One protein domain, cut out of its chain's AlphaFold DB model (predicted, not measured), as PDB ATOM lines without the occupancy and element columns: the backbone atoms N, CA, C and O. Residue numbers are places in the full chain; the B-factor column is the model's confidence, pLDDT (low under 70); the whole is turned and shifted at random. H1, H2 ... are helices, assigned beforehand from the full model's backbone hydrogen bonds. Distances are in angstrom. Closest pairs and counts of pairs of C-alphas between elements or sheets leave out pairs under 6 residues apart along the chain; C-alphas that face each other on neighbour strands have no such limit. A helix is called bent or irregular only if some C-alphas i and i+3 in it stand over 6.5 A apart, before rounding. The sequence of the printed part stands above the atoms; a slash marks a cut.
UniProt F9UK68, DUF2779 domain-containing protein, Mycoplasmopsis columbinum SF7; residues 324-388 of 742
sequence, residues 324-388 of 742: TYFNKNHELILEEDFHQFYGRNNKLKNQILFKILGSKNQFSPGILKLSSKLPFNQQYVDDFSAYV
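AT A GLANCE: This is residues 324 to 388 of the 742 residues of the protein "DUF2779 domain-containing protein" of Mycoplasmopsis columbinum SF7 (UniProt F9UK68). A long winding lead, residues 324 to 345, runs past the start of H3 to H1; these two helices stand crosswise with thin contact, and tiny H2 sits in the loops joining them. The 65 printed residues hold H1, H2 and H3 in that order and no named strand: all helix, though under half are in named elements. The whole is compact, radius of gyration of the C-alphas 11.4 A, spanning 29 by 28 by 18 A.

HOW THE PARTS SIT: Look at H1, residues 346 to 357, and H3, residues 378 to 388: they only just touch, with 3 pairs of C-alphas within 8 A, through residues 353 to 357 of H1 alone. Closest are the C-alphas of Leu 353 and Val 381, 6.9 A. Their lines are only just about perpendicular, at 72 degrees. H2, residues 369 to 372, is close but not clearly touching H3; the closest C-alphas, Ser 371 and Tyr 380, are 7.5 A apart. H1 and H2 are apart. In H1 and H3 every O i to N i+4 pair is within hydrogen-bond range; H2 is too short for one, and its one O i to N i+3 pair is not within range.

IN THESE COORDINATES: Find C-alpha 346 at (-51.424, 14.051, 8.822); H1 runs 16.0 A from there. H2, 6.5 A, is only just irregular: C-alphas 369 and 372 are 6.54 A apart. H3, 15.4 A, ends at C-alpha 388, (-37.720, 3.795, 0.209).

THE WHOLE: The C-alphas farthest apart, Phe 341 and Lys 360, are 32.7 A apart. The printed part has no cut; the link H1 to H2 is long. Look for pLDDT under 70 at residues 335 to 338, 343, 346 to 347 and 365 to 375.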
ATOM      1  N   THR A 324     -40.437  22.396  19.757       73.12
ATOM      2  CA  THR A 324     -39.334  21.443  19.910       73.12
ATOM      3  C   THR A 324     -39.810  20.044  19.538       73.12
ATOM      4  O   THR A 324     -40.416  19.349  20.342       73.12
ATOM      5  N   TYR A 325     -39.512  19.618  18.310       78.44
ATOM      6  CA  TYR A 325     -39.868  18.278  17.817       78.44
ATOM      7  C   TYR A 325     -38.835  17.205  18.160       78.44
ATOM      8  O   TYR A 325     -39.009  16.048  17.797       78.44
ATOM      9  N   PHE A 326     -37.740  17.581  18.816       80.44
ATOM     10  CA  PHE A 326     -36.638  16.685  19.130       80.44
ATOM     11  C   PHE A 326     -36.283  16.779  20.602       80.44
ATOM     12  O   PHE A 326     -36.178  17.876  21.148       80.44
ATOM     13  N   ASN A 327     -36.035  15.643  21.246       82.31
ATOM     14  CA  ASN A 327     -35.500  15.662  22.601       82.31
ATOM     15  C   ASN A 327     -34.020  16.080  22.601       82.31
ATOM     16  O   ASN A 327     -33.391  16.305  21.563       82.31
ATOM     17  N   LYS A 328     -33.429  16.144  23.798       83.88
ATOM     18  CA  LYS A 328     -32.001  16.451  23.986       83.88
ATOM     19  C   LYS A 328     -31.058  15.436  23.318       83.88
ATOM     20  O   LYS A 328     -29.894  15.761  23.121       83.88
ATOM     21  N   ASN A 329     -31.556  14.250  22.964       82.69
ATOM     22  CA  ASN A 329     -30.821  13.205  22.251       82.69
ATOM     23  C   ASN A 329     -31.030  13.271  20.725       82.69
ATOM     24  O   ASN A 329     -30.568  12.380  20.020       82.69
ATOM     25  N   HIS A 330     -31.713  14.303  20.211       78.75
ATOM     26  CA  HIS A 330     -32.102  14.441  18.804       78.75
ATOM     27  C   HIS A 330     -33.063  13.357  18.292       78.75
ATOM     28  O   HIS A 330     -33.114  13.089  17.094       78.75
ATOM     29  N   GLU A 331     -33.869  12.769  19.174       81.31
ATOM     30  CA  GLU A 331     -34.922  11.823  18.796       81.31
ATOM     31  C   GLU A 331     -36.249  12.562  18.601       81.31
ATOM     32  O   GLU A 331     -36.594  13.441  19.397       81.31
ATOM     33  N   LEU A 332     -36.989  12.204  17.548       81.88
ATOM     34  CA  LEU A 332     -38.284  12.799  17.216       81.88
ATOM     35  C   LEU A 332     -39.323  12.542  18.322       81.88
ATOM     36  O   LEU A 332     -39.674  11.389  18.576       81.88
ATOM     37  N   ILE A 333     -39.861  13.609  18.919       77.88
ATOM     38  CA  ILE A 333     -40.952  13.567  19.901       77.88
ATOM     39  C   ILE A 333     -42.213  14.134  19.261       77.88
ATOM     40  O   ILE A 333     -42.478  15.332  19.311       77.88
ATOM     41  N   LEU A 334     -42.996  13.272  18.632       74.31
ATOM     42  CA  LEU A 334     -44.312  13.661  18.128       74.31
ATOM     43  C   LEU A 334     -45.406  12.707  18.582       74.31
ATOM     44  O   LEU A 334     -46.556  12.871  18.202       74.31
ATOM     45  N   GLU A 335     -45.076  11.719  19.414       68.81
ATOM     46  CA  GLU A 335     -46.038  10.729  19.899       68.81
ATOM     47  C   GLU A 335     -47.236  11.402  20.590       68.81
ATOM     48  O   GLU A 335     -48.369  10.963  20.403       68.81
ATOM     49  N   GLU A 336     -47.002  12.520  21.286       65.94
ATOM     50  CA  GLU A 336     -48.039  13.322  21.950       65.94
ATOM     51  C   GLU A 336     -48.942  14.102  20.974       65.94
ATOM     52  O   GLU A 336     -50.114  14.324  21.274       65.94
ATOM     53  N   ASP A 337     -48.451  14.448  19.779       66.19
ATOM     54  CA  ASP A 337     -49.242  15.091  18.714       66.19
ATOM     55  C   ASP A 337     -50.151  14.095  17.967       66.19
ATOM     56  O   ASP A 337     -50.993  14.481  17.146       66.19
ATOM     57  N   PHE A 338     -49.999  12.793  18.235       69.81
ATOM     58  CA  PHE A 338     -50.770  11.725  17.609       69.81
ATOM     59  C   PHE A 338     -51.594  10.959  18.641       69.81
ATOM     60  O   PHE A 338     -51.221   9.882  19.102       69.81
ATOM     61  N   HIS A 339     -52.795  11.459  18.925       72.19
ATOM     62  CA  HIS A 339     -53.732  10.737  19.774       72.19
ATOM     63  C   HIS A 339     -54.367   9.572  19.007       72.19
ATOM     64  O   HIS A 339     -55.147   9.775  18.071       72.19
ATOM     65  N   GLN A 340     -54.100   8.335  19.436       70.00
ATOM     66  CA  GLN A 340     -54.632   7.125  18.789       70.00
ATOM     67  C   GLN A 340     -56.158   7.148  18.601       70.00
ATOM     68  O   GLN A 340     -56.681   6.585  17.638       70.00
ATOM     69  N   PHE A 341     -56.858   7.833  19.506       74.56
ATOM     70  CA  PHE A 341     -58.312   7.864  19.551       74.56
ATOM     71  C   PHE A 341     -58.944   9.107  18.914       74.56
ATOM     72  O   PHE A 341     -60.051   9.010  18.399       74.56
ATOM     73  N   TYR A 342     -58.255  10.256  18.910       77.12
ATOM     74  CA  TYR A 342     -58.813  11.541  18.449       77.12
ATOM     75  C   TYR A 342     -58.253  12.002  17.108       77.12
ATOM     76  O   TYR A 342     -58.793  12.917  16.493       77.12
ATOM     77  N   GLY A 343     -57.244  11.299  16.598       68.38
ATOM     78  CA  GLY A 343     -56.760  11.468  15.244       68.38
ATOM     79  C   GLY A 343     -55.338  11.998  15.191       68.38
ATOM     80  O   GLY A 343     -54.625  12.103  16.186       68.38
ATOM     81  N   ARG A 344     -54.913  12.255  13.959       70.00
ATOM     82  CA  ARG A 344     -53.535  12.570  13.601       70.00
ATOM     83  C   ARG A 344     -53.515  13.868  12.817       70.00
ATOM     84  O   ARG A 344     -54.339  14.047  11.922       70.00
ATOM     85  N   ASN A 345     -52.529  14.723  13.062       70.31
ATOM     86  CA  ASN A 345     -52.251  15.824  12.149       70.31
ATOM     87  C   ASN A 345     -51.428  15.301  10.957       70.31
ATOM     88  O   ASN A 345     -50.207  15.436  10.923       70.31
ATOM     89  N   ASN A 346     -52.091  14.647   9.992       69.81
ATOM     90  CA  ASN A 346     -51.424  14.051   8.822       69.81
ATOM     91  C   ASN A 346     -50.629  15.086   8.013       69.81
ATOM     92  O   ASN A 346     -49.561  14.768   7.494       69.81
ATOM     93  N   LYS A 347     -51.105  16.337   7.947       68.56
ATOM     94  CA  LYS A 347     -50.394  17.421   7.265       68.56
ATOM     95  C   LYS A 347     -49.070  17.732   7.958       68.56
ATOM     96  O   LYS A 347     -48.030  17.718   7.303       68.56
ATOM     97  N   LEU A 348     -49.096  17.940   9.276       70.62
ATOM     98  CA  LEU A 348     -47.885  18.155  10.071       70.62
ATOM     99  C   LEU A 348     -46.946  16.946   9.991       70.62
ATOM    100  O   LEU A 348     -45.753  17.121   9.767       70.62
ATOM    101  N   LYS A 349     -47.495  15.726  10.079       74.19
ATOM    102  CA  LYS A 349     -46.746  14.476   9.906       74.19
ATOM    103  C   LYS A 349     -45.972  14.475   8.592       74.19
ATOM    104  O   LYS A 349     -44.764  14.271   8.599       74.19
ATOM    105  N   ASN A 350     -46.660  14.700   7.474       73.31
ATOM    106  CA  ASN A 350     -46.056  14.647   6.147       73.31
ATOM    107  C   ASN A 350     -45.018  15.763   5.976       73.31
ATOM    108  O   ASN A 350     -43.919  15.507   5.490       73.31
ATOM    109  N   GLN A 351     -45.317  16.976   6.449       75.19
ATOM    110  CA  GLN A 351     -44.381  18.101   6.406       75.19
ATOM    111  C   GLN A 351     -43.099  17.821   7.198       75.19
ATOM    112  O   GLN A 351     -42.004  18.000   6.666       75.19
ATOM    113  N   ILE A 352     -43.218  17.348   8.441       78.31
ATOM    114  CA  ILE A 352     -42.060  17.023   9.279       78.31
ATOM    115  C   ILE A 352     -41.294  15.838   8.691       78.31
ATOM    116  O   ILE A 352     -40.075  15.916   8.551       78.31
ATOM    117  N   LEU A 353     -41.993  14.778   8.276       78.00
ATOM    118  CA  LEU A 353     -41.384  13.594   7.673       78.00
ATOM    119  C   LEU A 353     -40.487  13.974   6.491       78.00
ATOM    120  O   LEU A 353     -39.322  13.589   6.463       78.00
ATOM    121  N   PHE A 354     -40.993  14.771   5.547       77.44
ATOM    122  CA  PHE A 354     -40.212  15.177   4.377       77.44
ATOM    123  C   PHE A 354     -39.063  16.128   4.718       77.44
ATOM    124  O   PHE A 354     -38.009  16.051   4.087       77.44
ATOM    125  N   LYS A 355     -39.222  16.995   5.725       82.25
ATOM    126  CA  LYS A 355     -38.125  17.852   6.201       82.25
ATOM    127  C   LYS A 355     -36.999  17.036   6.841       82.25
ATOM    128  O   LYS A 355     -35.841  17.360   6.607       82.25
ATOM    129  N   ILE A 356     -37.326  15.980   7.590       82.69
ATOM    130  CA  ILE A 356     -36.340  15.082   8.214       82.69
ATOM    131  C   ILE A 356     -35.642  14.217   7.163       82.69
ATOM    132  O   ILE A 356     -34.422  14.088   7.155       82.69
ATOM    133  N   LEU A 357     -36.422  13.621   6.264       82.31
ATOM    134  CA  LEU A 357     -35.932  12.653   5.287       82.31
ATOM    135  C   LEU A 357     -35.179  13.275   4.107       82.31
ATOM    136  O   LEU A 357     -34.381  12.590   3.458       82.31
ATOM    137  N   GLY A 358     -35.452  14.548   3.815       84.31
ATOM    138  CA  GLY A 358     -34.939  15.253   2.648       84.31
ATOM    139  C   GLY A 358     -35.510  14.735   1.321       84.31
ATOM    140  O   GLY A 358     -36.218  13.728   1.249       84.31
ATOM    141  N   SER A 359     -35.164  15.420   0.227       83.06
ATOM    142  CA  SER A 359     -35.637  15.084  -1.127       83.06
ATOM    143  C   SER A 359     -35.224  13.682  -1.577       83.06
ATOM    144  O   SER A 359     -35.981  13.009  -2.269       83.06
ATOM    145  N   LYS A 360     -34.067  13.182  -1.121       83.69
ATOM    146  CA  LYS A 360     -33.579  11.839  -1.467       83.69
ATOM    147  C   LYS A 360     -34.550  10.724  -1.088       83.69
ATOM    148  O   LYS A 360     -34.540   9.699  -1.748       83.69
ATOM    149  N   ASN A 361     -35.361  10.878  -0.048       84.38
ATOM    150  CA  ASN A 361     -36.288   9.837   0.413       84.38
ATOM    151  C   ASN A 361     -37.754  10.209   0.161       84.38
ATOM    152  O   ASN A 361     -38.664   9.645   0.760       84.38
ATOM    153  N   GLN A 362     -37.991  11.172  -0.727       84.81
ATOM    154  CA  GLN A 362     -39.325  11.609  -1.103       84.81
ATOM    155  C   GLN A 362     -40.081  10.467  -1.796       84.81
ATOM    156  O   GLN A 362     -39.706  10.025  -2.879       84.81
ATOM    157  N   PHE A 363     -41.154  10.000  -1.165       84.62
ATOM    158  CA  PHE A 363     -42.040   8.952  -1.668       84.62
ATOM    159  C   PHE A 363     -43.417   9.081  -0.995       84.62
ATOM    160  O   PHE A 363     -43.513   9.672   0.082       84.62
ATOM    161  N   SER A 364     -44.484   8.543  -1.592       80.94
ATOM    162  CA  SER A 364     -45.823   8.551  -0.985       80.94
ATOM    163  C   SER A 364     -45.823   7.885   0.409       80.94
ATOM    164  O   SER A 364     -45.486   6.698   0.515       80.94
ATOM    165  N   PRO A 365     -46.240   8.591   1.484       64.38
ATOM    166  CA  PRO A 365     -46.304   8.050   2.849       64.38
ATOM    167  C   PRO A 365     -47.221   6.826   2.987       64.38
ATOM    168  O   PRO A 365     -47.012   5.984   3.866       64.38
ATOM    169  N   GLY A 366     -48.202   6.691   2.085       63.47
ATOM    170  CA  GLY A 366     -49.159   5.582   2.038       63.47
ATOM    171  C   GLY A 366     -48.538   4.216   1.728       63.47
ATOM    172  O   GLY A 366     -49.224   3.194   1.821       63.47
ATOM    173  N   ILE A 367     -47.244   4.160   1.393       69.19
ATOM    174  CA  ILE A 367     -46.560   2.896   1.125       69.19
ATOM    175  C   ILE A 367     -46.376   2.029   2.377       69.19
ATOM    176  O   ILE A 367     -46.475   0.803   2.305       69.19
ATOM    177  N   LEU A 368     -46.225   2.651   3.548       63.72
ATOM    178  CA  LEU A 368     -46.253   1.958   4.832       63.72
ATOM    179  C   LEU A 368     -47.692   1.894   5.362       63.72
ATOM    180  O   LEU A 368     -48.016   2.500   6.389       63.72
ATOM    181  N   LYS A 369     -48.563   1.098   4.718       56.56
ATOM    182  CA  LYS A 369     -49.889   0.745   5.288       56.56
ATOM    183  C   LYS A 369     -49.779   0.134   6.700       56.56
ATOM    184  O   LYS A 369     -50.722   0.212   7.485       56.56
ATOM    185  N   LEU A 370     -48.604  -0.405   7.038       45.22
ATOM    186  CA  LEU A 370     -48.219  -0.938   8.350       45.22
ATOM    187  C   LEU A 370     -48.155   0.120   9.481       45.22
ATOM    188  O   LEU A 370     -48.137  -0.247  10.650       45.22
ATOM    189  N   SER A 371     -48.195   1.424   9.175       44.72
ATOM    190  CA  SER A 371     -47.980   2.513  10.153       44.72
ATOM    191  C   SER A 371     -49.235   3.163  10.746       44.72
ATOM    192  O   SER A 371     -49.157   4.131  11.509       44.72
ATOM    193  N   SER A 372     -50.423   2.636  10.450       48.88
ATOM    194  CA  SER A 372     -51.648   3.087  11.132       48.88
ATOM    195  C   SER A 372     -51.637   2.782  12.639       48.88
ATOM    196  O   SER A 372     -52.438   3.351  13.371       48.88
ATOM    197  N   LYS A 373     -50.707   1.937  13.110       51.31
ATOM    198  CA  LYS A 373     -50.527   1.585  14.527       51.31
ATOM    199  C   LYS A 373     -49.230   2.083  15.161       51.31
ATOM    200  O   LYS A 373     -49.166   2.138  16.380       51.31
ATOM    201  N   LEU A 374     -48.211   2.419  14.368       58.81
ATOM    202  CA  LEU A 374     -46.960   2.935  14.921       58.81
ATOM    203  C   LEU A 374     -47.116   4.433  15.224       58.81
ATOM    204  O   LEU A 374     -47.666   5.155  14.379       58.81
ATOM    205  N   PRO A 375     -46.678   4.898  16.407       69.69
ATOM    206  CA  PRO A 375     -46.558   6.323  16.677       69.69
ATOM    207  C   PRO A 375     -45.552   6.947  15.699       69.69
ATOM    208  O   PRO A 375     -44.639   6.280  15.208       69.69
ATOM    209  N   PHE A 376     -45.750   8.218  15.352       74.75
ATOM    210  CA  PHE A 376     -44.803   8.932  14.498       74.75
ATOM    211  C   PHE A 376     -43.585   9.332  15.331       74.75
ATOM    212  O   PHE A 376     -43.586  10.356  16.009       74.75
ATOM    213  N   ASN A 377     -42.566   8.485  15.302       79.50
ATOM    214  CA  ASN A 377     -41.326   8.644  16.047       79.50
ATOM    215  C   ASN A 377     -40.119   8.323  15.152       79.50
ATOM    216  O   ASN A 377     -40.266   8.114  13.943       79.50
ATOM    217  N   GLN A 378     -38.923   8.282  15.739       84.25
ATOM    218  CA  GLN A 378     -37.698   8.014  14.989       84.25
ATOM    219  C   GLN A 378     -37.730   6.652  14.270       84.25
ATOM    220  O   GLN A 378     -37.374   6.583  13.097       84.25
ATOM    221  N   GLN A 379     -38.263   5.600  14.906       84.00
ATOM    222  CA  GLN A 379     -38.383   4.275  14.285       84.00
ATOM    223  C   GLN A 379     -39.230   4.317  13.009       84.00
ATOM    224  O   GLN A 379     -38.872   3.702  12.008       84.00
ATOM    225  N   TYR A 380     -40.334   5.072  13.010       82.00
ATOM    226  CA  TYR A 380     -41.149   5.238  11.805       82.00
ATOM    227  C   TYR A 380     -40.363   5.891  10.658       82.00
ATOM    228  O   TYR A 380     -40.486   5.467   9.506       82.00
ATOM    229  N   VAL A 381     -39.570   6.925  10.959       82.88
ATOM    230  CA  VAL A 381     -38.718   7.609   9.972       82.88
ATOM    231  C   VAL A 381     -37.676   6.641   9.408       82.88
ATOM    232  O   VAL A 381     -37.494   6.585   8.189       82.88
ATOM    233  N   ASP A 382     -37.041   5.853  10.272       85.56
ATOM    234  CA  ASP A 382     -36.010   4.886   9.896       85.56
ATOM    235  C   ASP A 382     -36.589   3.759   9.030       85.56
ATOM    236  O   ASP A 382     -36.046   3.460   7.963       85.56
ATOM    237  N   ASP A 383     -37.736   3.195   9.423       84.31
ATOM    238  CA  ASP A 383     -38.453   2.166   8.663       84.31
ATOM    239  C   ASP A 383     -38.866   2.681   7.282       84.31
ATOM    240  O   ASP A 383     -38.706   1.991   6.271       84.31
ATOM    241  N   PHE A 384     -39.385   3.910   7.218       84.81
ATOM    242  CA  PHE A 384     -39.758   4.542   5.958       84.81
ATOM    243  C   PHE A 384     -38.541   4.763   5.061       84.81
ATOM    244  O   PHE A 384     -38.569   4.385   3.890       84.81
ATOM    245  N   SER A 385     -37.460   5.319   5.608       87.19
ATOM    246  CA  SER A 385     -36.201   5.534   4.890       87.19
ATOM    247  C   SER A 385     -35.639   4.217   4.349       87.19
ATOM    248  O   SER A 385     -35.337   4.107   3.160       87.19
ATOM    249  N   ALA A 386     -35.570   3.177   5.184       87.38
ATOM    250  CA  ALA A 386     -35.111   1.848   4.791       87.38
ATOM    251  C   ALA A 386     -35.980   1.258   3.672       87.38
ATOM    252  O   ALA A 386     -35.460   0.716   2.693       87.38
ATOM    253  N   TYR A 387     -37.299   1.406   3.783       85.94
ATOM    254  CA  TYR A 387     -38.230   0.941   2.767       85.94
ATOM    255  C   TYR A 387     -38.014   1.662   1.429       85.94
ATOM    256  O   TYR A 387     -37.833   1.005   0.405       85.94
ATOM    257  N   VAL A 388     -37.960   2.998   1.424       87.00
ATOM    258  CA  VAL A 388     -37.720   3.795   0.209       87.00
ATOM    259  C   VAL A 388     -36.358   3.478  -0.410       87.00
ATOM    260  O   VAL A 388     -36.269   3.327  -1.627       87.00
TER     261      VAL A 388